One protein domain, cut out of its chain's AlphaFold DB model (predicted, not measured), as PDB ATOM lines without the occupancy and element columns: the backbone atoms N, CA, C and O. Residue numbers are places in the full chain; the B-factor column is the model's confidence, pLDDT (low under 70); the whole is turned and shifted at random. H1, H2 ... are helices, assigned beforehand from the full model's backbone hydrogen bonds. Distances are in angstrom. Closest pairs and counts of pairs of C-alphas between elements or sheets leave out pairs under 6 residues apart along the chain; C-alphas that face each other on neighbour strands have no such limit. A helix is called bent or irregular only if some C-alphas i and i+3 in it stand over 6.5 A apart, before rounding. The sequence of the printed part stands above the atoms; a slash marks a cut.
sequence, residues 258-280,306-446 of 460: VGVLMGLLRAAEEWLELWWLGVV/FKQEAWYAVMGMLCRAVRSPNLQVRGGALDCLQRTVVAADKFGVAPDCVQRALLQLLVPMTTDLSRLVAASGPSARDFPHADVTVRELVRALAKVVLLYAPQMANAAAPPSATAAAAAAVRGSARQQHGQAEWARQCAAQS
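This is residues 258 to 280 and 306 to 446 of the 460 residues of the protein "Hypothetical protein" of Chlamydomonas leiostraca (UniProt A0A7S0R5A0). A flat bundle of roughly aligned helices: H1, H3 and H5 run the same way side by side in a row, and H2 and bent H4 run back beside each other over one side of that row. H6 packs on H5 and H4 at the edge far from H1, and its residues 433 to 444 stick out past the body. The printed part has 164 residues with six named helices, H1 to H6 in chain order, and no named strand; the class is all helix. The whole is compact, with a radius of gyration of the C-alphas of 17.3 A, yet flat, spanning 63 by 41 by 22 A.

H1, residues 258 to 280, touches H3, residues 327 to 346, the same way at a shallow tilt of 7 degrees; their closest C-alphas, of Arg 266 and Cys 336, are 6.5 A apart. H2, residues 306 to 322, forms a helical hairpin with H3, the C-alphas of Val 322 and Arg 330 coming closest at 4.4 A. H4, residues 351 to 374, was assigned as one helix by its hydrogen bonds but is bent: C-alphas 360 and 363 are 6.9 A apart, and its arms H4a, residues 351 to 360, and H4b, residues 363 to 374, stand at 30 degrees. H2 touches H4a, the closest C-alphas being those of Tyr 312 and Ala 357 at 6.4 A. H5, residues 386 to 410, touches H3 with its residues 389 to 400 alone, the same way at 11 degrees, with the C-alphas of Gln 338 and Ala 396 closest at 5.6 A. H4b and H5 form a helical hairpin, closest at the C-alphas of Val 373 and Ala 386, 6.0 A. H5 and H6, residues 415 to 444, form another, closest at the C-alphas of Val 394 and Val 425, 6.1 A. H1 and H6 are apart. Every O i to N i+4 pair is within hydrogen-bond range in H1, H2, H4a, H4b and H6, against 14 of 16 in H3 and 19 of 21 in H5.

H1 begins at C-alpha 258 (-10.616, -7.352, 2.995) and is 33.5 A long; H2 is 24.0 A and H3 29.2 A. H3 is irregular, but only just: C-alphas 342 and 345 are 6.6 A apart. H4a is 14.0 A and H4b 16.3 A long. H5, 35.1 A, is irregular, C-alphas 403 and 406 being 7.8 A apart, with a kink of 54 degrees near residue 404. H6, 43.2 A, ends at C-alpha 444 (-15.277, -42.177, -20.298).

The C-alphas farthest apart, of Val 279 and Ser 446, are 63.0 A from each other. Residues 281 to 305 are not printed, and C-alphas 280 and 306 are 13.7 A apart across that cut. H4 to H5 is a long link of 11 residues. The pLDDT is under 70 at residues 411 to 418 and 446.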
ATOM      1  N   VAL A 258     -11.242  -6.921   4.255       91.38
ATOM      2  CA  VAL A 258     -10.616  -7.352   2.995       91.38
ATOM      3  C   VAL A 258     -11.080  -6.497   1.815       91.38
ATOM      4  O   VAL A 258     -10.247  -6.026   1.045       91.38
ATOM      5  N   GLY A 259     -12.388  -6.264   1.678       91.19
ATOM      6  CA  GLY A 259     -12.943  -5.413   0.626       91.19
ATOM      7  C   GLY A 259     -12.437  -3.972   0.703       91.19
ATOM      8  O   GLY A 259     -12.049  -3.414  -0.321       91.19
ATOM      9  N   VAL A 260     -12.370  -3.399   1.911       92.06
ATOM     10  CA  VAL A 260     -11.805  -2.056   2.135       92.06
ATOM     11  C   VAL A 260     -10.352  -2.011   1.669       92.06
ATOM     12  O   VAL A 260     -10.013  -1.191   0.822       92.06
ATOM     13  N   LEU A 261      -9.507  -2.921   2.161       93.75
ATOM     14  CA  LEU A 261      -8.070  -2.941   1.869       93.75
ATOM     15  C   LEU A 261      -7.772  -3.223   0.386       93.75
ATOM     16  O   LEU A 261      -6.888  -2.591  -0.192       93.75
ATOM     17  N   MET A 262      -8.543  -4.099  -0.265       93.50
ATOM     18  CA  MET A 262      -8.458  -4.298  -1.717       93.50
ATOM     19  C   MET A 262      -8.879  -3.044  -2.489       93.50
ATOM     20  O   MET A 262      -8.245  -2.689  -3.485       93.50
ATOM     21  N   GLY A 263      -9.904  -2.338  -2.005       93.19
ATOM     22  CA  GLY A 263     -10.286  -1.021  -2.509       93.19
ATOM     23  C   GLY A 263      -9.150  -0.002  -2.396       93.19
ATOM     24  O   GLY A 263      -8.960   0.787  -3.317       93.19
ATOM     25  N   LEU A 264      -8.341  -0.060  -1.331       93.81
ATOM     26  CA  LEU A 264      -7.172   0.815  -1.166       93.81
ATOM     27  C   LEU A 264      -6.057   0.502  -2.155       93.81
ATOM     28  O   LEU A 264      -5.489   1.431  -2.722       93.81
ATOM     29  N   LEU A 265      -5.759  -0.777  -2.402       93.06
ATOM     30  CA  LEU A 265      -4.775  -1.157  -3.421       93.06
ATOM     31  C   LEU A 265      -5.191  -0.656  -4.809       93.06
ATOM     32  O   LEU A 265      -4.364  -0.130  -5.550       93.06
ATOM     33  N   ARG A 266      -6.485  -0.753  -5.129       93.25
ATOM     34  CA  ARG A 266      -7.039  -0.205  -6.369       93.25
ATOM     35  C   ARG A 266      -6.975   1.324  -6.414       93.25
ATOM     36  O   ARG A 266      -6.546   1.874  -7.421       93.25
ATOM     37  N   ALA A 267      -7.368   2.006  -5.341       92.25
ATOM     38  CA  ALA A 267      -7.304   3.464  -5.270       92.25
ATOM     39  C   ALA A 267      -5.860   3.976  -5.387       92.25
ATOM     40  O   ALA A 267      -5.624   5.019  -5.984       92.25
ATOM     41  N   ALA A 268      -4.883   3.233  -4.863       90.56
ATOM     42  CA  ALA A 268      -3.474   3.581  -4.982       90.56
ATOM     43  C   ALA A 268      -2.930   3.429  -6.412       90.56
ATOM     44  O   ALA A 268      -2.123   4.248  -6.848       90.56
ATOM     45  N   GLU A 269      -3.375   2.406  -7.145       91.38
ATOM     46  CA  GLU A 269      -3.087   2.260  -8.577       91.38
ATOM     47  C   GLU A 269      -3.641   3.457  -9.368       91.38
ATOM     48  O   GLU A 269      -2.911   4.089 -10.132       91.38
ATOM     49  N   GLU A 270      -4.908   3.806  -9.129       92.38
ATOM     50  CA  GLU A 270      -5.575   4.951  -9.764       92.38
ATOM     51  C   GLU A 270      -4.891   6.276  -9.387       92.38
ATOM     52  O   GLU A 270      -4.672   7.138 -10.239       92.38
ATOM     53  N   TRP A 271      -4.468   6.425  -8.128       95.00
ATOM     54  CA  TRP A 271      -3.699   7.582  -7.681       95.00
ATOM     55  C   TRP A 271      -2.367   7.702  -8.422       95.00
ATOM     56  O   TRP A 271      -2.014   8.801  -8.842       95.00
ATOM     57  N   LEU A 272      -1.638   6.596  -8.622       93.50
ATOM     58  CA  LEU A 272      -0.361   6.615  -9.342       93.50
ATOM     59  C   LEU A 272      -0.554   7.079 -10.794       93.50
ATOM     60  O   LEU A 272       0.251   7.870 -11.292       93.50
ATOM     61  N   GLU A 273      -1.634   6.636 -11.452       92.00
ATOM     62  CA  GLU A 273      -2.026   7.073 -12.803       92.00
ATOM     63  C   GLU A 273      -2.301   8.575 -12.851       92.00
ATOM     64  O   GLU A 273      -1.684   9.302 -13.637       92.00
ATOM     65  N   LEU A 274      -3.165   9.065 -11.963       93.31
ATOM     66  CA  LEU A 274      -3.538  10.477 -11.911       93.31
ATOM     67  C   LEU A 274      -2.358  11.379 -11.532       93.31
ATOM     68  O   LEU A 274      -2.173  12.441 -12.133       93.31
ATOM     69  N   TRP A 275      -1.529  10.950 -10.578       94.62
ATOM     70  CA  TRP A 275      -0.319  11.666 -10.181       94.62
ATOM     71  C   TRP A 275       0.631  11.826 -11.370       94.62
ATOM     72  O   TRP A 275       1.088  12.938 -11.650       94.62
ATOM     73  N   TRP A 276       0.881  10.743 -12.112       93.56
ATOM     74  CA  TRP A 276       1.776  10.775 -13.265       93.56
ATOM     75  C   TRP A 276       1.245  11.669 -14.390       93.56
ATOM     76  O   TRP A 276       1.989  12.499 -14.918       93.56
ATOM     77  N   LEU A 277      -0.049  11.577 -14.714       92.00
ATOM     78  CA  LEU A 277      -0.685  12.471 -15.687       92.00
ATOM     79  C   LEU A 277      -0.555  13.945 -15.270       92.00
ATOM     80  O   LEU A 277      -0.280  14.804 -16.110       92.00
ATOM     81  N   GLY A 278      -0.669  14.242 -13.973       91.75
ATOM     82  CA  GLY A 278      -0.434  15.577 -13.423       91.75
ATOM     83  C   GLY A 278       1.018  16.056 -13.552       91.75
ATOM     84  O   GLY A 278       1.259  17.241 -13.789       91.75
ATOM     85  N   VAL A 279       2.008  15.166 -13.427       89.81
ATOM     86  CA  VAL A 279       3.430  15.482 -13.678       89.81
ATOM     87  C   VAL A 279       3.661  15.798 -15.158       89.81
ATOM     88  O   VAL A 279       4.227  16.843 -15.479       89.81
ATOM     89  N   VAL A 280       3.167  14.948 -16.063       88.94
ATOM     90  CA  VAL A 280       3.323  15.129 -17.516       88.94
ATOM     91  C   VAL A 280       2.619  16.400 -18.001       88.94
ATOM     92  O   VAL A 280       3.193  17.161 -18.778       88.94
ATOM     93  N   PHE A 306      11.045   7.613  -9.376       95.19
ATOM     94  CA  PHE A 306       9.943   7.305  -8.466       95.19
ATOM     95  C   PHE A 306       8.836   6.522  -9.171       95.19
ATOM     96  O   PHE A 306       8.399   5.506  -8.647       95.19
ATOM     97  N   LYS A 307       8.410   6.938 -10.369       94.56
ATOM     98  CA  LYS A 307       7.379   6.230 -11.140       94.56
ATOM     99  C   LYS A 307       7.741   4.761 -11.384       94.56
ATOM    100  O   LYS A 307       6.898   3.894 -11.165       94.56
ATOM    101  N   GLN A 308       8.966   4.484 -11.844       95.19
ATOM    102  CA  GLN A 308       9.410   3.109 -12.118       95.19
ATOM    103  C   GLN A 308       9.410   2.271 -10.831       95.19
ATOM    104  O   GLN A 308       8.867   1.167 -10.811       95.19
ATOM    105  N   GLU A 309       9.967   2.812  -9.744       95.81
ATOM    106  CA  GLU A 309      10.037   2.129  -8.449       95.81
ATOM    107  C   GLU A 309       8.651   1.929  -7.819       95.81
ATOM    108  O   GLU A 309       8.355   0.852  -7.304       95.81
ATOM    109  N   ALA A 310       7.763   2.921  -7.907       95.69
ATOM    110  CA  ALA A 310       6.395   2.845  -7.403       95.69
ATOM    111  C   ALA A 310       5.580   1.785  -8.154       95.69
ATOM    112  O   ALA A 310       4.924   0.956  -7.523       95.69
ATOM    113  N   TRP A 311       5.664   1.756  -9.488       96.44
ATOM    114  CA  TRP A 311       5.005   0.729 -10.296       96.44
ATOM    115  C   TRP A 311       5.541  -0.673  -9.970       96.44
ATOM    116  O   TRP A 311       4.761  -1.600  -9.735       96.44
ATOM    117  N   TYR A 312       6.866  -0.827  -9.876       96.31
ATOM    118  CA  TYR A 312       7.493  -2.096  -9.503       96.31
ATOM    119  C   TYR A 312       7.074  -2.553  -8.096       96.31
ATOM    120  O   TYR A 312       6.771  -3.730  -7.884       96.31
ATOM    121  N   ALA A 313       6.992  -1.625  -7.138       95.69
ATOM    122  CA  ALA A 313       6.518  -1.906  -5.790       95.69
ATOM    123  C   ALA A 313       5.057  -2.383  -5.794       95.69
ATOM    124  O   ALA A 313       4.757  -3.393  -5.155       95.69
ATOM    125  N   VAL A 314       4.161  -1.715  -6.536       95.75
ATOM    126  CA  VAL A 314       2.754  -2.136  -6.692       95.75
ATOM    127  C   VAL A 314       2.677  -3.550  -7.261       95.75
ATOM    128  O   VAL A 314       1.993  -4.399  -6.691       95.75
ATOM    129  N   MET A 315       3.441  -3.847  -8.314       95.88
ATOM    130  CA  MET A 315       3.526  -5.194  -8.883       95.88
ATOM    131  C   MET A 315       3.969  -6.232  -7.845       95.88
ATOM    132  O   MET A 315       3.352  -7.291  -7.735       95.88
ATOM    133  N   GLY A 316       5.004  -5.934  -7.053       96.00
ATOM    134  CA  GLY A 316       5.490  -6.827  -5.996       96.00
ATOM    135  C   GLY A 316       4.449  -7.076  -4.904       96.00
ATOM    136  O   GLY A 316       4.240  -8.216  -4.490       96.00
ATOM    137  N   MET A 317       3.746  -6.024  -4.491       95.31
ATOM    138  CA  MET A 317       2.676  -6.075  -3.492       95.31
ATOM    139  C   MET A 317       1.467  -6.882  -3.968       95.31
ATOM    140  O   MET A 317       0.959  -7.724  -3.228       95.31
ATOM    141  N   LEU A 318       1.055  -6.705  -5.223       95.56
ATOM    142  CA  LEU A 318      -0.006  -7.502  -5.833       95.56
ATOM    143  C   LEU A 318       0.410  -8.968  -5.976       95.56
ATOM    144  O   LEU A 318      -0.366  -9.854  -5.635       95.56
ATOM    145  N   CYS A 319       1.652  -9.247  -6.386       95.94
ATOM    146  CA  CYS A 319       2.170 -10.617  -6.440       95.94
ATOM    147  C   CYS A 319       2.183 -11.289  -5.057       95.94
ATOM    148  O   CYS A 319       1.875 -12.475  -4.948       95.94
ATOM    149  N   ARG A 320       2.505 -10.541  -3.993       95.12
ATOM    150  CA  ARG A 320       2.403 -11.019  -2.605       95.12
ATOM    151  C   ARG A 320       0.946 -11.330  -2.238       95.12
ATOM    152  O   ARG A 320       0.671 -12.437  -1.790       95.12
ATOM    153  N   ALA A 321       0.006 -10.431  -2.532       94.38
ATOM    154  CA  ALA A 321      -1.420 -10.644  -2.267       94.38
ATOM    155  C   ALA A 321      -2.024 -11.831  -3.052       94.38
ATOM    156  O   ALA A 321      -2.854 -12.566  -2.520       94.38
ATOM    157  N   VAL A 322      -1.569 -12.093  -4.285       95.31
ATOM    158  CA  VAL A 322      -1.994 -13.262  -5.086       95.31
ATOM    159  C   VAL A 322      -1.598 -14.596  -4.435       95.31
ATOM    160  O   VAL A 322      -2.267 -15.607  -4.650       95.31
ATOM    161  N   ARG A 323      -0.552 -14.619  -3.598       93.56
ATOM    162  CA  ARG A 323      -0.161 -15.813  -2.826       93.56
ATOM    163  C   ARG A 323      -1.069 -16.072  -1.617       93.56
ATOM    164  O   ARG A 323      -0.863 -17.062  -0.922       93.56
ATOM    165  N   SER A 324      -2.075 -15.230  -1.365       92.62
ATOM    166  CA  SER A 324      -3.036 -15.452  -0.286       92.62
ATOM    167  C   SER A 324      -3.880 -16.714  -0.535       92.62
ATOM    168  O   SER A 324      -4.359 -16.931  -1.658       92.62
ATOM    169  N   PRO A 325      -4.127 -17.546   0.497       91.06
ATOM    170  CA  PRO A 325      -5.043 -18.681   0.383       91.06
ATOM    171  C   PRO A 325      -6.496 -18.222   0.188       91.06
ATOM    172  O   PRO A 325      -7.297 -18.937  -0.420       91.06
ATOM    173  N   ASN A 326      -6.833 -17.006   0.634       91.69
ATOM    174  CA  ASN A 326      -8.172 -16.442   0.520       91.69
ATOM    175  C   ASN A 326      -8.516 -16.101  -0.941       91.69
ATOM    176  O   ASN A 326      -7.855 -15.288  -1.589       91.69
ATOM    177  N   LEU A 327      -9.598 -16.704  -1.444       91.62
ATOM    178  CA  LEU A 327     -10.037 -16.547  -2.831       91.62
ATOM    179  C   LEU A 327     -10.421 -15.100  -3.183       91.62
ATOM    180  O   LEU A 327     -10.146 -14.671  -4.299       91.62
ATOM    181  N   GLN A 328     -11.026 -14.345  -2.257       91.38
ATOM    182  CA  GLN A 328     -11.434 -12.956  -2.506       91.38
ATOM    183  C   GLN A 328     -10.221 -12.037  -2.644       91.38
ATOM    184  O   GLN A 328     -10.141 -11.267  -3.602       91.38
ATOM    185  N   VAL A 329      -9.253 -12.161  -1.728       93.69
ATOM    186  CA  VAL A 329      -7.982 -11.424  -1.790       93.69
ATOM    187  C   VAL A 329      -7.264 -11.728  -3.095       93.69
ATOM    188  O   VAL A 329      -6.877 -10.824  -3.830       93.69
ATOM    189  N   ARG A 330      -7.123 -13.016  -3.410       94.44
ATOM    190  CA  ARG A 330      -6.400 -13.469  -4.590       94.44
ATOM    191  C   ARG A 330      -7.069 -13.040  -5.890       94.44
ATOM    192  O   ARG A 330      -6.377 -12.558  -6.781       94.44
ATOM    193  N   GLY A 331      -8.389 -13.187  -5.995       93.88
ATOM    194  CA  GLY A 331      -9.161 -12.738  -7.155       93.88
ATOM    195  C   GLY A 331      -9.019 -11.233  -7.374       93.88
ATOM    196  O   GLY A 331      -8.594 -10.807  -8.445       93.88
ATOM    197  N   GLY A 332      -9.243 -10.433  -6.328       93.56
ATOM    198  CA  GLY A 332      -9.084  -8.981  -6.416       93.56
ATOM    199  C   GLY A 332      -7.647  -8.550  -6.737       93.56
ATOM    200  O   GLY A 332      -7.440  -7.614  -7.512       93.56
ATOM    201  N   ALA A 333      -6.642  -9.233  -6.182       95.12
ATOM    202  CA  ALA A 333      -5.237  -8.953  -6.463       95.12
ATOM    203  C   ALA A 333      -4.860  -9.303  -7.909       95.12
ATOM    204  O   ALA A 333      -4.130  -8.538  -8.535       95.12
ATOM    205  N   LEU A 334      -5.385 -10.402  -8.464       95.44
ATOM    206  CA  LEU A 334      -5.213 -10.755  -9.876       95.44
ATOM    207  C   LEU A 334      -5.842  -9.712 -10.803       95.44
ATOM    208  O   LEU A 334      -5.203  -9.309 -11.775       95.44
ATOM    209  N   ASP A 335      -7.050  -9.245 -10.492       94.38
ATOM    210  CA  ASP A 335      -7.728  -8.217 -11.285       94.38
ATOM    211  C   ASP A 335      -6.946  -6.897 -11.282       94.38
ATOM    212  O   ASP A 335      -6.782  -6.259 -12.325       94.38
ATOM    213  N   CYS A 336      -6.407  -6.492 -10.127       94.75
ATOM    214  CA  CYS A 336      -5.512  -5.338 -10.039       94.75
ATOM    215  C   CYS A 336      -4.209  -5.582 -10.808       94.75
ATOM    216  O   CYS A 336      -3.815  -4.745 -11.611       94.75
ATOM    217  N   LEU A 337      -3.591  -6.757 -10.664       95.88
ATOM    218  CA  LEU A 337      -2.340  -7.102 -11.342       95.88
ATOM    219  C   LEU A 337      -2.479  -7.037 -12.867       95.88
ATOM    220  O   LEU A 337      -1.611  -6.489 -13.545       95.88
ATOM    221  N   GLN A 338      -3.577  -7.562 -13.419       94.25
ATOM    222  CA  GLN A 338      -3.838  -7.496 -14.856       94.25
ATOM    223  C   GLN A 338      -3.992  -6.052 -15.348       94.25
ATOM    224  O   GLN A 338      -3.490  -5.731 -16.428       94.25
ATOM    225  N   ARG A 339      -4.660  -5.184 -14.576       93.81
ATOM    226  CA  ARG A 339      -4.802  -3.758 -14.906       93.81
ATOM    227  C   ARG A 339      -3.457  -3.039 -14.837       93.81
ATOM    228  O   ARG A 339      -3.086  -2.395 -15.816       93.81
ATOM    229  N   THR A 340      -2.679  -3.264 -13.781       94.12
ATOM    230  CA  THR A 340      -1.367  -2.633 -13.575       94.12
ATOM    231  C   THR A 340      -0.362  -3.018 -14.666       94.12
ATOM    232  O   THR A 340       0.411  -2.178 -15.131       94.12
ATOM    233  N   VAL A 341      -0.410  -4.270 -15.138       93.38
ATOM    234  CA  VAL A 341       0.377  -4.760 -16.282       93.38
ATOM    235  C   VAL A 341       0.035  -4.020 -17.577       93.38
ATOM    236  O   VAL A 341       0.933  -3.618 -18.315       93.38
ATOM    237  N   VAL A 342      -1.255  -3.856 -17.877       91.50
ATOM    238  CA  VAL A 342      -1.704  -3.187 -19.110       91.50
ATOM    239  C   VAL A 342      -1.453  -1.681 -19.030       91.50
ATOM    240  O   VAL A 342      -1.113  -1.055 -20.031       91.50
ATOM    241  N   ALA A 343      -1.576  -1.096 -17.841       91.38
ATOM    242  CA  ALA A 343      -1.343   0.321 -17.616       91.38
ATOM    243  C   ALA A 343       0.135   0.719 -17.768       91.38
ATOM    244  O   ALA A 343       0.408   1.885 -18.033       91.38
ATOM    245  N   ALA A 344       1.086  -0.215 -17.646       92.56
ATOM    246  CA  ALA A 344       2.519   0.086 -17.720       92.56
ATOM    247  C   ALA A 344       2.941   0.833 -19.008       92.56
ATOM    248  O   ALA A 344       3.840   1.673 -18.954       92.56
ATOM    249  N   ASP A 345       2.239   0.623 -20.127       89.94
ATOM    250  CA  ASP A 345       2.527   1.290 -21.402       89.94
ATOM    251  C   ASP A 345       2.060   2.748 -21.347       89.94
ATOM    252  O   ASP A 345       2.814   3.673 -21.646       89.94
ATOM    253  N   LYS A 346       0.858   2.973 -20.798       88.44
ATOM    254  CA  LYS A 346       0.319   4.315 -20.525       88.44
ATOM    255  C   LYS A 346       1.196   5.098 -19.546       88.44
ATOM    256  O   LYS A 346       1.365   6.306 -19.688       88.44
ATOM    257  N   PHE A 347       1.769   4.411 -18.563       87.00
ATOM    258  CA  PHE A 347       2.713   4.993 -17.612       87.00
ATOM    259  C   PHE A 347       4.070   5.334 -18.249       87.00
ATOM    260  O   PHE A 347       4.847   6.101 -17.672       87.00
ATOM    261  N   GLY A 348       4.398   4.780 -19.421       90.25
ATOM    262  CA  GLY A 348       5.746   4.850 -19.978       90.25
ATOM    263  C   GLY A 348       6.766   4.211 -19.031       90.25
ATOM    264  O   GLY A 348       7.792   4.824 -18.703       90.25
ATOM    265  N   VAL A 349       6.437   3.034 -18.491       93.69
ATOM    266  CA  VAL A 349       7.374   2.206 -17.718       93.69
ATOM    267  C   VAL A 349       8.497   1.769 -18.658       93.69
ATOM    268  O   VAL A 349       8.255   1.393 -19.802       93.69
ATOM    269  N   ALA A 350       9.743   1.870 -18.201       93.06
ATOM    270  CA  ALA A 350      10.893   1.529 -19.025       93.06
ATOM    271  C   ALA A 350      10.908   0.014 -19.296       93.06
ATOM    272  O   ALA A 350      10.585  -0.759 -18.386       93.06
ATOM    273  N   PRO A 351      11.329  -0.439 -20.491       91.06
ATOM    274  CA  PRO A 351      11.340  -1.862 -20.829       91.06
ATOM    275  C   PRO A 351      12.183  -2.686 -19.849       91.06
ATOM    276  O   PRO A 351      11.779  -3.788 -19.483       91.06
ATOM    277  N   ASP A 352      13.280  -2.128 -19.330       91.56
ATOM    278  CA  ASP A 352      14.120  -2.779 -18.318       91.56
ATOM    279  C   ASP A 352      13.371  -3.010 -16.995       91.56
ATOM    280  O   ASP A 352      13.531  -4.048 -16.350       91.56
ATOM    281  N   CYS A 353      12.510  -2.070 -16.593       94.12
ATOM    282  CA  CYS A 353      11.685  -2.200 -15.393       94.12
ATOM    283  C   CYS A 353      10.600  -3.271 -15.587       94.12
ATOM    284  O   CYS A 353      10.408  -4.124 -14.717       94.12
ATOM    285  N   VAL A 354       9.956  -3.300 -16.761       93.69
ATOM    286  CA  VAL A 354       8.997  -4.357 -17.125       93.69
ATOM    287  C   VAL A 354       9.680  -5.725 -17.146       93.69
ATOM    288  O   VAL A 354       9.164  -6.685 -16.570       93.69
ATOM    289  N   GLN A 355      10.864  -5.822 -17.754       91.31
ATOM    290  CA  GLN A 355      11.654  -7.048 -17.787       91.31
ATOM    291  C   GLN A 355      12.034  -7.505 -16.375       91.31
ATOM    292  O   GLN A 355      11.913  -8.690 -16.055       91.31
ATOM    293  N   ARG A 356      12.452  -6.577 -15.508       94.19
ATOM    294  CA  ARG A 356      12.745  -6.865 -14.103       94.19
ATOM    295  C   ARG A 356      11.516  -7.418 -13.384       94.19
ATOM    296  O   ARG A 356      11.632  -8.454 -12.735       94.19
ATOM    297  N   ALA A 357      10.346  -6.795 -13.526       94.94
ATOM    298  CA  ALA A 357       9.100  -7.276 -12.920       94.94
ATOM    299  C   ALA A 357       8.691  -8.659 -13.448       94.94
ATOM    300  O   ALA A 357       8.293  -9.534 -12.676       94.94
ATOM    301  N   LEU A 358       8.848  -8.893 -14.751       93.38
ATOM    302  CA  LEU A 358       8.585 -10.186 -15.372       93.38
ATOM    303  C   LEU A 358       9.463 -11.288 -14.760       93.38
ATOM    304  O   LEU A 358       8.949 -12.322 -14.332       93.38
ATOM    305  N   LEU A 359      10.774 -11.049 -14.696       93.00
ATOM    306  CA  LEU A 359      11.771 -12.021 -14.245       93.00
ATOM    307  C   LEU A 359      11.775 -12.246 -12.732       93.00
ATOM    308  O   LEU A 359      11.953 -13.377 -12.292       93.00
ATOM    309  N   GLN A 360      11.629 -11.182 -11.944       95.75
ATOM    310  CA  GLN A 360      11.795 -11.236 -10.490       95.75
ATOM    311  C   GLN A 360      10.478 -11.494  -9.751       95.75
ATOM    312  O   GLN A 360      10.515 -12.003  -8.635       95.75
ATOM    313  N   LEU A 361       9.323 -11.175 -10.353       96.00
ATOM    314  CA  LEU A 361       8.023 -11.263  -9.679       96.00
ATOM    315  C   LEU A 361       7.084 -12.263 -10.364       96.00
ATOM    316  O   LEU A 361       6.720 -13.280  -9.770       96.00
ATOM    317  N   LEU A 362       6.708 -12.006 -11.622       94.75
ATOM    318  CA  LEU A 362       5.627 -12.747 -12.284       94.75
ATOM    319  C   LEU A 362       6.005 -14.193 -12.632       94.75
ATOM    320  O   LEU A 362       5.212 -15.108 -12.381       94.75
ATOM    321  N   VAL A 363       7.194 -14.416 -13.204       93.12
ATOM    322  CA  VAL A 363       7.659 -15.764 -13.567       93.12
ATOM    323  C   VAL A 363       7.837 -16.636 -12.317       93.12
ATOM    324  O   VAL A 363       7.194 -17.687 -12.279       93.12
ATOM    325  N   PRO A 364       8.587 -16.219 -11.271       95.25
ATOM    326  CA  PRO A 364       8.729 -17.006 -10.045       95.25
ATOM    327  C   PRO A 364       7.383 -17.338  -9.398       95.25
ATOM    328  O   PRO A 364       7.109 -18.499  -9.105       95.25
ATOM    329  N   MET A 365       6.491 -16.349  -9.268       95.00
ATOM    330  CA  MET A 365       5.153 -16.563  -8.711       95.00
ATOM    331  C   MET A 365       4.344 -17.591  -9.509       95.00
ATOM    332  O   MET A 365       3.731 -18.482  -8.924       95.00
ATOM    333  N   THR A 366       4.359 -17.501 -10.839       93.56
ATOM    334  CA  THR A 366       3.628 -18.450 -11.689       93.56
ATOM    335  C   THR A 366       4.219 -19.852 -11.573       93.56
ATOM    336  O   THR A 366       3.468 -20.824 -11.490       93.56
ATOM    337  N   THR A 367       5.548 -19.979 -11.524       92.88
ATOM    338  CA  THR A 367       6.205 -21.280 -11.349       92.88
ATOM    339  C   THR A 367       5.924 -21.893  -9.982       92.88
ATOM    340  O   THR A 367       5.641 -23.087  -9.913       92.88
ATOM    341  N   ASP A 368       5.934 -21.091  -8.915       92.88
ATOM    342  CA  ASP A 368       5.659 -21.543  -7.549       92.88
ATOM    343  C   ASP A 368       4.223 -22.068  -7.434       92.88
ATOM    344  O   ASP A 368       4.001 -23.189  -6.977       92.88
ATOM    345  N   LEU A 369       3.244 -21.306  -7.934       90.38
ATOM    346  CA  LEU A 369       1.840 -21.719  -7.917       90.38
ATOM    347  C   LEU A 369       1.577 -22.923  -8.827       90.38
ATOM    348  O   LEU A 369       0.804 -23.804  -8.464       90.38
ATOM    349  N   SER A 370       2.255 -23.024  -9.974       91.12
ATOM    350  CA  SER A 370       2.137 -24.200 -10.851       91.12
ATOM    351  C   SER A 370       2.662 -25.470 -10.173       91.12
ATOM    352  O   SER A 370       2.053 -26.532 -10.305       91.12
ATOM    353  N   ARG A 371       3.762 -25.365  -9.410       91.75
ATOM    354  CA  ARG A 371       4.283 -26.470  -8.591       91.75
ATOM    355  C   ARG A 371       3.313 -26.846  -7.476       91.75
ATOM    356  O   ARG A 371       3.115 -28.033  -7.252       91.75
ATOM    357  N   LEU A 372       2.687 -25.862  -6.830       88.94
ATOM    358  CA  LEU A 372       1.665 -26.100  -5.807       88.94
ATOM    359  C   LEU A 372       0.466 -26.859  -6.392       88.94
ATOM    360  O   LEU A 372       0.042 -27.849  -5.810       88.94
ATOM    361  N   VAL A 373      -0.017 -26.471  -7.579       88.19
ATOM    362  CA  VAL A 373      -1.097 -27.184  -8.296       88.19
ATOM    363  C   VAL A 373      -0.690 -28.612  -8.677       88.19
ATOM    364  O   VAL A 373      -1.525 -29.512  -8.667       88.19
ATOM    365  N   ALA A 374       0.571 -28.825  -9.061       88.44
ATOM    366  CA  ALA A 374       1.073 -30.140  -9.460       88.44
ATOM    367  C   ALA A 374       1.324 -31.078  -8.266       88.44
ATOM    368  O   ALA A 374       1.262 -32.296  -8.417       88.44
ATOM    369  N   ALA A 375       1.616 -30.525  -7.090       87.75
ATOM    370  CA  ALA A 375       1.777 -31.295  -5.872       87.75
ATOM    371  C   ALA A 375       0.398 -31.750  -5.370       87.75
ATOM    372  O   ALA A 375      -0.310 -30.997  -4.712       87.75
ATOM    373  N   SER A 376       0.029 -33.008  -5.618       72.25
ATOM    374  CA  SER A 376      -1.218 -33.643  -5.139       72.25
ATOM    375  C   SER A 376      -1.305 -33.815  -3.607       72.25
ATOM    376  O   SER A 376      -2.020 -34.686  -3.113       72.25
ATOM    377  N   GLY A 377      -0.524 -33.049  -2.844       80.50
ATOM    378  CA  GLY A 377      -0.384 -33.160  -1.400       80.50
ATOM    379  C   GLY A 377      -1.409 -32.334  -0.612       80.50
ATOM    380  O   GLY A 377      -2.213 -31.602  -1.191       80.50
ATOM    381  N   PRO A 378      -1.365 -32.407   0.730       76.62
ATOM    382  CA  PRO A 378      -2.242 -31.635   1.613       76.62
ATOM    383  C   PRO A 378      -2.181 -30.122   1.351       76.62
ATOM    384  O   PRO A 378      -3.214 -29.469   1.420       76.62
ATOM    385  N   SER A 379      -1.033 -29.585   0.920       73.44
ATOM    386  CA  SER A 379      -0.869 -28.170   0.552       73.44
ATOM    387  C   SER A 379      -1.773 -27.706  -0.599       73.44
ATOM    388  O   SER A 379      -2.076 -26.521  -0.693       73.44
ATOM    389  N   ALA A 380      -2.242 -28.611  -1.466       75.56
ATOM    390  CA  ALA A 380      -3.213 -28.265  -2.505       75.56
ATOM    391  C   ALA A 380      -4.616 -28.002  -1.932       75.56
ATOM    392  O   ALA A 380      -5.404 -27.283  -2.544       75.56
ATOM    393  N   ARG A 381      -4.936 -28.550  -0.748       80.69
ATOM    394  CA  ARG A 381      -6.217 -28.300  -0.067       80.69
ATOM    395  C   ARG A 381      -6.288 -26.895   0.524       80.69
ATOM    396  O   ARG A 381      -7.367 -26.312   0.541       80.69
ATOM    397  N   ASP A 382      -5.147 -26.344   0.926       85.00
ATOM    398  CA  ASP A 382      -5.054 -25.004   1.517       85.00
ATOM    399  C   ASP A 382      -5.198 -23.882   0.472       85.00
ATOM    400  O   ASP A 382      -5.362 -22.713   0.821       85.00
ATOM    401  N   PHE A 383      -5.167 -24.225  -0.823       88.62
ATOM    402  CA  PHE A 383      -5.233 -23.270  -1.927       88.62
ATOM    403  C   PHE A 383      -6.355 -23.622  -2.923       88.62
ATOM    404  O   PHE A 383      -6.097 -24.107  -4.031       88.62
ATOM    405  N   PRO A 384      -7.630 -23.377  -2.568       87.94
ATOM    406  CA  PRO A 384      -8.758 -23.695  -3.443       87.94
ATOM    407  C   PRO A 384      -8.652 -22.913  -4.757       87.94
ATOM    408  O   PRO A 384      -8.287 -21.743  -4.737       87.94
ATOM    409  N   HIS A 385      -8.982 -23.515  -5.902       91.31
ATOM    410  CA  HIS A 385      -8.907 -22.865  -7.228       91.31
ATOM    411  C   HIS A 385      -7.507 -22.327  -7.607       91.31
ATOM    412  O   HIS A 385      -7.366 -21.311  -8.305       91.31
ATOM    413  N   ALA A 386      -6.450 -23.001  -7.146       90.25
ATOM    414  CA  ALA A 386      -5.072 -22.717  -7.546       90.25
ATOM    415  C   ALA A 386      -4.887 -22.765  -9.077       90.25
ATOM    416  O   ALA A 386      -4.191 -21.931  -9.651       90.25
ATOM    417  N   ASP A 387      -5.569 -23.690  -9.754       90.81
ATOM    418  CA  ASP A 387      -5.533 -23.861 -11.206       90.81
ATOM    419  C   ASP A 387      -6.074 -22.629 -11.952       90.81
ATOM    420  O   ASP A 387      -5.444 -22.152 -12.895       90.81
ATOM    421  N   VAL A 388      -7.204 -22.067 -11.503       92.75
ATOM    422  CA  VAL A 388      -7.784 -20.834 -12.060       92.75
ATOM    423  C   VAL A 388      -6.796 -19.681 -11.901       92.75
ATOM    424  O   VAL A 388      -6.536 -18.952 -12.855       92.75
ATOM    425  N   THR A 389      -6.188 -19.572 -10.720       93.69
ATOM    426  CA  THR A 389      -5.202 -18.530 -10.402       93.69
ATOM    427  C   THR A 389      -3.992 -18.611 -11.332       93.69
ATOM    428  O   THR A 389      -3.597 -17.609 -11.925       93.69
ATOM    429  N   VAL A 390      -3.429 -19.811 -11.521       94.00
ATOM    430  CA  VAL A 390      -2.311 -20.035 -12.449       94.00
ATOM    431  C   VAL A 390      -2.708 -19.666 -13.877       94.00
ATOM    432  O   VAL A 390      -1.926 -19.015 -14.569       94.00
ATOM    433  N   ARG A 391      -3.923 -20.011 -14.325       91.94
ATOM    434  CA  ARG A 391      -4.412 -19.622 -15.659       91.94
ATOM    435  C   ARG A 391      -4.467 -18.106 -15.829       91.94
ATOM    436  O   ARG A 391      -3.981 -17.603 -16.840       91.94
ATOM    437  N   GLU A 392      -5.009 -17.376 -14.857       93.19
ATOM    438  CA  GLU A 392      -5.061 -15.910 -14.922       93.19
ATOM    439  C   GLU A 392      -3.669 -15.270 -14.898       93.19
ATOM    440  O   GLU A 392      -3.416 -14.320 -15.641       93.19
ATOM    441  N   LEU A 393      -2.732 -15.821 -14.122       92.62
ATOM    442  CA  LEU A 393      -1.341 -15.366 -14.128       92.62
ATOM    443  C   LEU A 393      -0.651 -15.608 -15.464       92.62
ATOM    444  O   LEU A 393       0.049 -14.731 -15.962       92.62
ATOM    445  N   VAL A 394      -0.882 -16.763 -16.084       92.19
ATOM    446  CA  VAL A 394      -0.355 -17.063 -17.418       92.19
ATOM    447  C   VAL A 394      -0.948 -16.117 -18.460       92.19
ATOM    448  O   VAL A 394      -0.222 -15.671 -19.347       92.19
ATOM    449  N   ARG A 395      -2.226 -15.729 -18.336       90.62
ATOM    450  CA  ARG A 395      -2.813 -14.678 -19.186       90.62
ATOM    451  C   ARG A 395      -2.161 -13.317 -18.947       90.62
ATOM    452  O   ARG A 395      -1.859 -12.631 -19.918       90.62
ATOM    453  N   ALA A 396      -1.912 -12.932 -17.694       90.06
ATOM    454  CA  ALA A 396      -1.207 -11.691 -17.369       90.06
ATOM    455  C   ALA A 396       0.223 -11.687 -17.944       90.06
ATOM    456  O   ALA A 396       0.611 -10.736 -18.617       90.06
ATOM    457  N   LEU A 397       0.969 -12.782 -17.770       90.81
ATOM    458  CA  LEU A 397       2.293 -12.994 -18.358       90.81
ATOM    459  C   LEU A 397       2.268 -12.895 -19.885       90.81
ATOM    460  O   LEU A 397       3.096 -12.199 -20.466       90.81
ATOM    461  N   ALA A 398       1.317 -13.563 -20.540       90.25
ATOM    462  CA  ALA A 398       1.175 -13.510 -21.990       90.25
ATOM    463  C   ALA A 398       0.892 -12.080 -22.472       90.25
ATOM    464  O   ALA A 398       1.493 -11.648 -23.452       90.25
ATOM    465  N   LYS A 399       0.050 -11.321 -21.755       89.19
ATOM    466  CA  LYS A 399      -0.186  -9.896 -22.035       89.19
ATOM    467  C   LYS A 399       1.111  -9.088 -21.936       89.19
ATOM    468  O   LYS A 399       1.408  -8.363 -22.876       89.19
ATOM    469  N   VAL A 400       1.909  -9.249 -20.871       88.50
ATOM    470  CA  VAL A 400       3.222  -8.573 -20.750       88.50
ATOM    471  C   VAL A 400       4.119  -8.930 -21.936       88.50
ATOM    472  O   VAL A 400       4.641  -8.053 -22.614       88.50
ATOM    473  N   VAL A 401       4.289 -10.220 -22.227       88.50
ATOM    474  CA  VAL A 401       5.195 -10.650 -23.298       88.50
ATOM    475  C   VAL A 401       4.750 -10.098 -24.649       88.50
ATOM    476  O   VAL A 401       5.592  -9.612 -25.390       88.50
ATOM    477  N   LEU A 402       3.455 -10.130 -24.965       89.62
ATOM    478  CA  LEU A 402       2.944  -9.645 -26.247       89.62
ATOM    479  C   LEU A 402       3.002  -8.118 -26.371       89.62
ATOM    480  O   LEU A 402       3.382  -7.623 -27.427       89.62
ATOM    481  N   LEU A 403       2.665  -7.383 -25.306       89.31
ATOM    482  CA  LEU A 403       2.694  -5.917 -25.311       89.31
ATOM    483  C   LEU A 403       4.127  -5.375 -25.404       89.31
ATOM    484  O   LEU A 403       4.376  -4.414 -26.126       89.31
ATOM    485  N   TYR A 404       5.079  -6.021 -24.725       87.06
ATOM    486  CA  TYR A 404       6.453  -5.524 -24.603       87.06
ATOM    487  C   TYR A 404       7.473  -6.281 -25.458       87.06
ATOM    488  O   TYR A 404       8.646  -5.914 -25.456       87.06
ATOM    489  N   ALA A 405       7.067  -7.300 -26.226       86.44
ATOM    490  CA  ALA A 405       7.942  -8.048 -27.136       86.44
ATOM    491  C   ALA A 405       8.850  -7.162 -28.011       86.44
ATOM    492  O   ALA A 405      10.060  -7.390 -27.991       86.44
ATOM    493  N   PRO A 406       8.339  -6.153 -28.750       85.44
ATOM    494  CA  PRO A 406       9.198  -5.340 -29.614       85.44
ATOM    495  C   PRO A 406      10.197  -4.499 -28.812       85.44
ATOM    496  O   PRO A 406      11.332  -4.304 -29.236       85.44
ATOM    497  N   GLN A 407       9.801  -4.031 -27.628       83.00
ATOM    498  CA  GLN A 407      10.648  -3.203 -26.771       83.00
ATOM    499  C   GLN A 407      11.748  -4.043 -26.108       83.00
ATOM    500  O   GLN A 407      12.901  -3.626 -26.069       83.00
ATOM    501  N   MET A 408      11.416  -5.261 -25.667       76.75
ATOM    502  CA  MET A 408      12.378  -6.220 -25.118       76.75
ATOM    503  C   MET A 408      13.330  -6.783 -26.179       76.75
ATOM    504  O   MET A 408      14.450  -7.134 -25.838       76.75
ATOM    505  N   ALA A 409      12.908  -6.884 -27.444       80.25
ATOM    506  CA  ALA A 409      13.781  -7.314 -28.538       80.25
ATOM    507  C   ALA A 409      14.835  -6.255 -28.903       80.25
ATOM    508  O   ALA A 409      15.922  -6.604 -29.357       80.25
ATOM    509  N   ASN A 410      14.505  -4.975 -28.704       77.00
ATOM    510  CA  ASN A 410      15.388  -3.845 -28.991       77.00
ATOM    511  C   ASN A 410      16.281  -3.470 -27.803       77.00
ATOM    512  O   ASN A 410      17.405  -3.008 -27.999       77.00
ATOM    513  N   ALA A 411      15.794  -3.650 -26.573       66.25
ATOM    514  CA  ALA A 411      16.648  -3.633 -25.398       66.25
ATOM    515  C   ALA A 411      17.649  -4.792 -25.519       66.25
ATOM    516  O   ALA A 411      17.299  -5.861 -26.013       66.25
ATOM    517  N   ALA A 412      18.888  -4.620 -25.055       57.25
ATOM    518  CA  ALA A 412      19.888  -5.693 -24.983       57.25
ATOM    519  C   ALA A 412      19.524  -6.736 -23.899       57.25
ATOM    520  O   ALA A 412      20.348  -7.138 -23.077       57.25
ATOM    521  N   ALA A 413      18.255  -7.131 -23.850       55.41
ATOM    522  CA  ALA A 413      17.697  -8.062 -22.909       55.41
ATOM    523  C   ALA A 413      18.290  -9.449 -23.181       55.41
ATOM    524  O   ALA A 413      18.284  -9.919 -24.324       55.41
ATOM    525  N   PRO A 414      18.780 -10.157 -22.149       60.16
ATOM    526  CA  PRO A 414      19.246 -11.517 -22.335       60.16
ATOM    527  C   PRO A 414      18.101 -12.404 -22.867       60.16
ATOM    528  O   PRO A 414      16.987 -12.358 -22.329       60.16
ATOM    529  N   PRO A 415      18.361 -13.279 -23.861       62.41
ATOM    530  CA  PRO A 415      17.365 -14.197 -24.432       62.41
ATOM    531  C   PRO A 415      16.742 -15.152 -23.398       62.41
ATOM    532  O   PRO A 415      15.739 -15.812 -23.670       62.41
ATOM    533  N   SER A 416      17.300 -15.216 -22.187       66.81
ATOM    534  CA  SER A 416      16.775 -15.992 -21.069       66.81
ATOM    535  C   SER A 416      15.404 -15.516 -20.582       66.81
ATOM    536  O   SER A 416      14.617 -16.346 -20.138       66.81
ATOM    537  N   ALA A 417      15.072 -14.223 -20.686       62.56
ATOM    538  CA  ALA A 417      13.821 -13.694 -20.138       62.56
ATOM    539  C   ALA A 417      12.595 -14.087 -20.965       62.56
ATOM    540  O   ALA A 417      11.612 -14.614 -20.441       62.56
ATOM    541  N   THR A 418      12.689 -13.897 -22.278       67.62
ATOM    542  CA  THR A 418      11.661 -14.315 -23.234       67.62
ATOM    543  C   THR A 418      11.553 -15.838 -23.279       67.62
ATOM    544  O   THR A 418      10.444 -16.372 -23.293       67.62
ATOM    545  N   ALA A 419      12.680 -16.555 -23.201       76.50
ATOM    546  CA  ALA A 419      12.689 -18.011 -23.116       76.50
ATOM    547  C   ALA A 419      12.030 -18.535 -21.829       76.50
ATOM    548  O   ALA A 419      11.247 -19.483 -21.908       76.50
ATOM    549  N   ALA A 420      12.295 -17.920 -20.671       73.88
ATOM    550  CA  ALA A 420      11.701 -18.304 -19.391       73.88
ATOM    551  C   ALA A 420      10.189 -18.051 -19.366       73.88
ATOM    552  O   ALA A 420       9.425 -18.942 -18.993       73.88
ATOM    553  N   ALA A 421       9.742 -16.882 -19.833       70.81
ATOM    554  CA  ALA A 421       8.318 -16.582 -19.938       70.81
ATOM    555  C   ALA A 421       7.615 -17.537 -20.919       70.81
ATOM    556  O   ALA A 421       6.584 -18.125 -20.587       70.81
ATOM    557  N   ALA A 422       8.207 -17.789 -22.090       76.69
ATOM    558  CA  ALA A 422       7.670 -18.748 -23.052       76.69
ATOM    559  C   ALA A 422       7.664 -20.187 -22.506       76.69
ATOM    560  O   ALA A 422       6.739 -20.950 -22.783       76.69
ATOM    561  N   ALA A 423       8.667 -20.577 -21.713       79.56
ATOM    562  CA  ALA A 423       8.704 -21.873 -21.043       79.56
ATOM    563  C   ALA A 423       7.603 -21.997 -19.981       79.56
ATOM    564  O   ALA A 423       6.938 -23.030 -19.942       79.56
ATOM    565  N   ALA A 424       7.355 -20.950 -19.188       73.88
ATOM    566  CA  ALA A 424       6.265 -20.920 -18.213       73.88
ATOM    567  C   ALA A 424       4.890 -21.048 -18.894       73.88
ATOM    568  O   ALA A 424       4.070 -21.872 -18.488       73.88
ATOM    569  N   VAL A 425       4.671 -20.314 -19.992       75.94
ATOM    570  CA  VAL A 425       3.438 -20.401 -20.795       75.94
ATOM    571  C   VAL A 425       3.263 -21.805 -21.386       75.94
ATOM    572  O   VAL A 425       2.197 -22.404 -21.248       75.94
ATOM    573  N   ARG A 426       4.313 -22.378 -21.995       80.81
ATOM    574  CA  ARG A 426       4.273 -23.746 -22.550       80.81
ATOM    575  C   ARG A 426       4.047 -24.807 -21.476       80.81
ATOM    576  O   ARG A 426       3.309 -25.759 -21.718       80.81
ATOM    577  N   GLY A 427       4.675 -24.658 -20.310       76.50
ATOM    578  CA  GLY A 427       4.503 -25.558 -19.171       76.50
ATOM    579  C   GLY A 427       3.054 -25.591 -18.698       76.50
ATOM    580  O   GLY A 427       2.467 -26.667 -18.595       76.50
ATOM    581  N   SER A 428       2.441 -24.416 -18.524       73.44
ATOM    582  CA  SER A 428       1.028 -24.324 -18.149       73.44
ATOM    583  C   SER A 428       0.094 -24.894 -19.223       73.44
ATOM    584  O   SER A 428      -0.834 -25.630 -18.897       73.44
ATOM    585  N   ALA A 429       0.363 -24.640 -20.510       74.12
ATOM    586  CA  ALA A 429      -0.436 -25.194 -21.606       74.12
ATOM    587  C   ALA A 429      -0.413 -26.735 -21.630       74.12
ATOM    588  O   ALA A 429      -1.455 -27.369 -21.799       74.12
ATOM    589  N   ARG A 430       0.755 -27.353 -21.398       78.88
ATOM    590  CA  ARG A 430       0.875 -28.819 -21.279       78.88
ATOM    591  C   ARG A 430       0.094 -29.360 -20.086       78.88
ATOM    592  O   ARG A 430      -0.583 -30.375 -20.216       78.88
ATOM    593  N   GLN A 431       0.152 -28.672 -18.947       74.75
ATOM    594  CA  GLN A 431      -0.582 -29.064 -17.745       74.75
ATOM    595  C   GLN A 431      -2.102 -29.002 -17.960       74.75
ATOM    596  O   GLN A 431      -2.813 -29.920 -17.561       74.75
ATOM    597  N   GLN A 432      -2.598 -27.973 -18.655       73.25
ATOM    598  CA  GLN A 432      -4.013 -27.869 -19.026       73.25
ATOM    599  C   GLN A 432      -4.448 -28.986 -19.974       73.25
ATOM    600  O   GLN A 432      -5.527 -29.548 -19.802       73.25
ATOM    601  N   HIS A 433      -3.610 -29.326 -20.957       78.88
ATOM    602  CA  HIS A 433      -3.901 -30.424 -21.873       78.88
ATOM    603  C   HIS A 433      -4.009 -31.759 -21.125       78.88
ATOM    604  O   HIS A 433      -5.017 -32.445 -21.263       78.88
ATOM    605  N   GLY A 434      -3.050 -32.057 -20.240       77.75
ATOM    606  CA  GLY A 434      -3.090 -33.260 -19.405       77.75
ATOM    607  C   GLY A 434      -4.306 -33.315 -18.471       77.75
ATOM    608  O   GLY A 434      -4.920 -34.369 -18.326       77.75
ATOM    609  N   GLN A 435      -4.720 -32.185 -17.883       74.12
ATOM    610  CA  GLN A 435      -5.945 -32.121 -17.071       74.12
ATOM    611  C   GLN A 435      -7.213 -32.364 -17.900       74.12
ATOM    612  O   GLN A 435      -8.112 -33.076 -17.454       74.12
ATOM    613  N   ALA A 436      -7.293 -31.797 -19.107       77.25
ATOM    614  CA  ALA A 436      -8.427 -32.007 -20.004       77.25
ATOM    615  C   ALA A 436      -8.519 -33.467 -20.476       77.25
ATOM    616  O   ALA A 436      -9.616 -34.019 -20.558       77.25
ATOM    617  N   GLU A 437      -7.384 -34.108 -20.758       81.69
ATOM    618  CA  GLU A 437      -7.325 -35.532 -21.091       81.69
ATOM    619  C   GLU A 437      -7.730 -36.417 -19.911       81.69
ATOM    620  O   GLU A 437      -8.554 -37.312 -20.087       81.69
ATOM    621  N   TRP A 438      -7.232 -36.133 -18.704       77.56
ATOM    622  CA  TRP A 438      -7.626 -36.853 -17.491       77.56
ATOM    623  C   TRP A 438      -9.135 -36.739 -17.225       77.56
ATOM    624  O   TRP A 438      -9.801 -37.749 -17.017       77.56
ATOM    625  N   ALA A 439      -9.711 -35.537 -17.339       73.69
ATOM    626  CA  ALA A 439     -11.151 -35.329 -17.184       73.69
ATOM    627  C   ALA A 439     -11.974 -36.103 -18.232       73.69
ATOM    628  O   ALA A 439     -13.004 -36.689 -17.898       73.69
ATOM    629  N   ARG A 440     -11.508 -36.160 -19.490       83.00
ATOM    630  CA  ARG A 440     -12.129 -36.981 -20.545       83.00
ATOM    631  C   ARG A 440     -12.046 -38.474 -20.230       83.00
ATOM    632  O   ARG A 440     -13.024 -39.181 -20.451       83.00
ATOM    633  N   GLN A 441     -10.918 -38.951 -19.705       84.25
ATOM    634  CA  GLN A 441     -10.751 -40.350 -19.302       84.25
ATOM    635  C   GLN A 441     -11.666 -40.713 -18.128       84.25
ATOM    636  O   GLN A 441     -12.325 -41.746 -18.186       84.25
ATOM    637  N   CYS A 442     -11.788 -39.856 -17.110       76.75
ATOM    638  CA  CYS A 442     -12.736 -40.061 -16.013       76.75
ATOM    639  C   CYS A 442     -14.193 -40.068 -16.499       76.75
ATOM    640  O   CYS A 442     -14.961 -40.937 -16.100       76.75
ATOM    641  N   ALA A 443     -14.563 -39.153 -17.404       79.12
ATOM    642  CA  ALA A 443     -15.897 -39.137 -18.006       79.12
ATOM    643  C   ALA A 443     -16.177 -40.405 -18.835       79.12
ATOM    644  O   ALA A 443     -17.282 -40.939 -18.788       79.12
ATOM    645  N   ALA A 444     -15.173 -40.924 -19.550       81.56
ATOM    646  CA  ALA A 444     -15.277 -42.177 -20.298       81.56
ATOM    647  C   ALA A 444     -15.337 -43.424 -19.390       81.56
ATOM    648  O   ALA A 444     -15.937 -44.427 -19.769       81.56
ATOM    649  N   GLN A 445     -14.748 -43.364 -18.191       77.81
ATOM    650  CA  GLN A 445     -14.735 -44.446 -17.195       77.81
ATOM    651  C   GLN A 445     -15.950 -44.455 -16.250       77.81
ATOM    652  O   GLN A 445     -16.041 -45.340 -15.403       77.81
ATOM    653  N   SER A 446     -16.929 -43.557 -16.429       63.41
ATOM    654  CA  SER A 446     -18.256 -43.640 -15.791       63.41
ATOM    655  C   SER A 446     -19.345 -44.172 -16.749       63.41
ATOM    656  O   SER A 446     -20.295 -43.450 -17.061       63.41
TER     657      SER A 446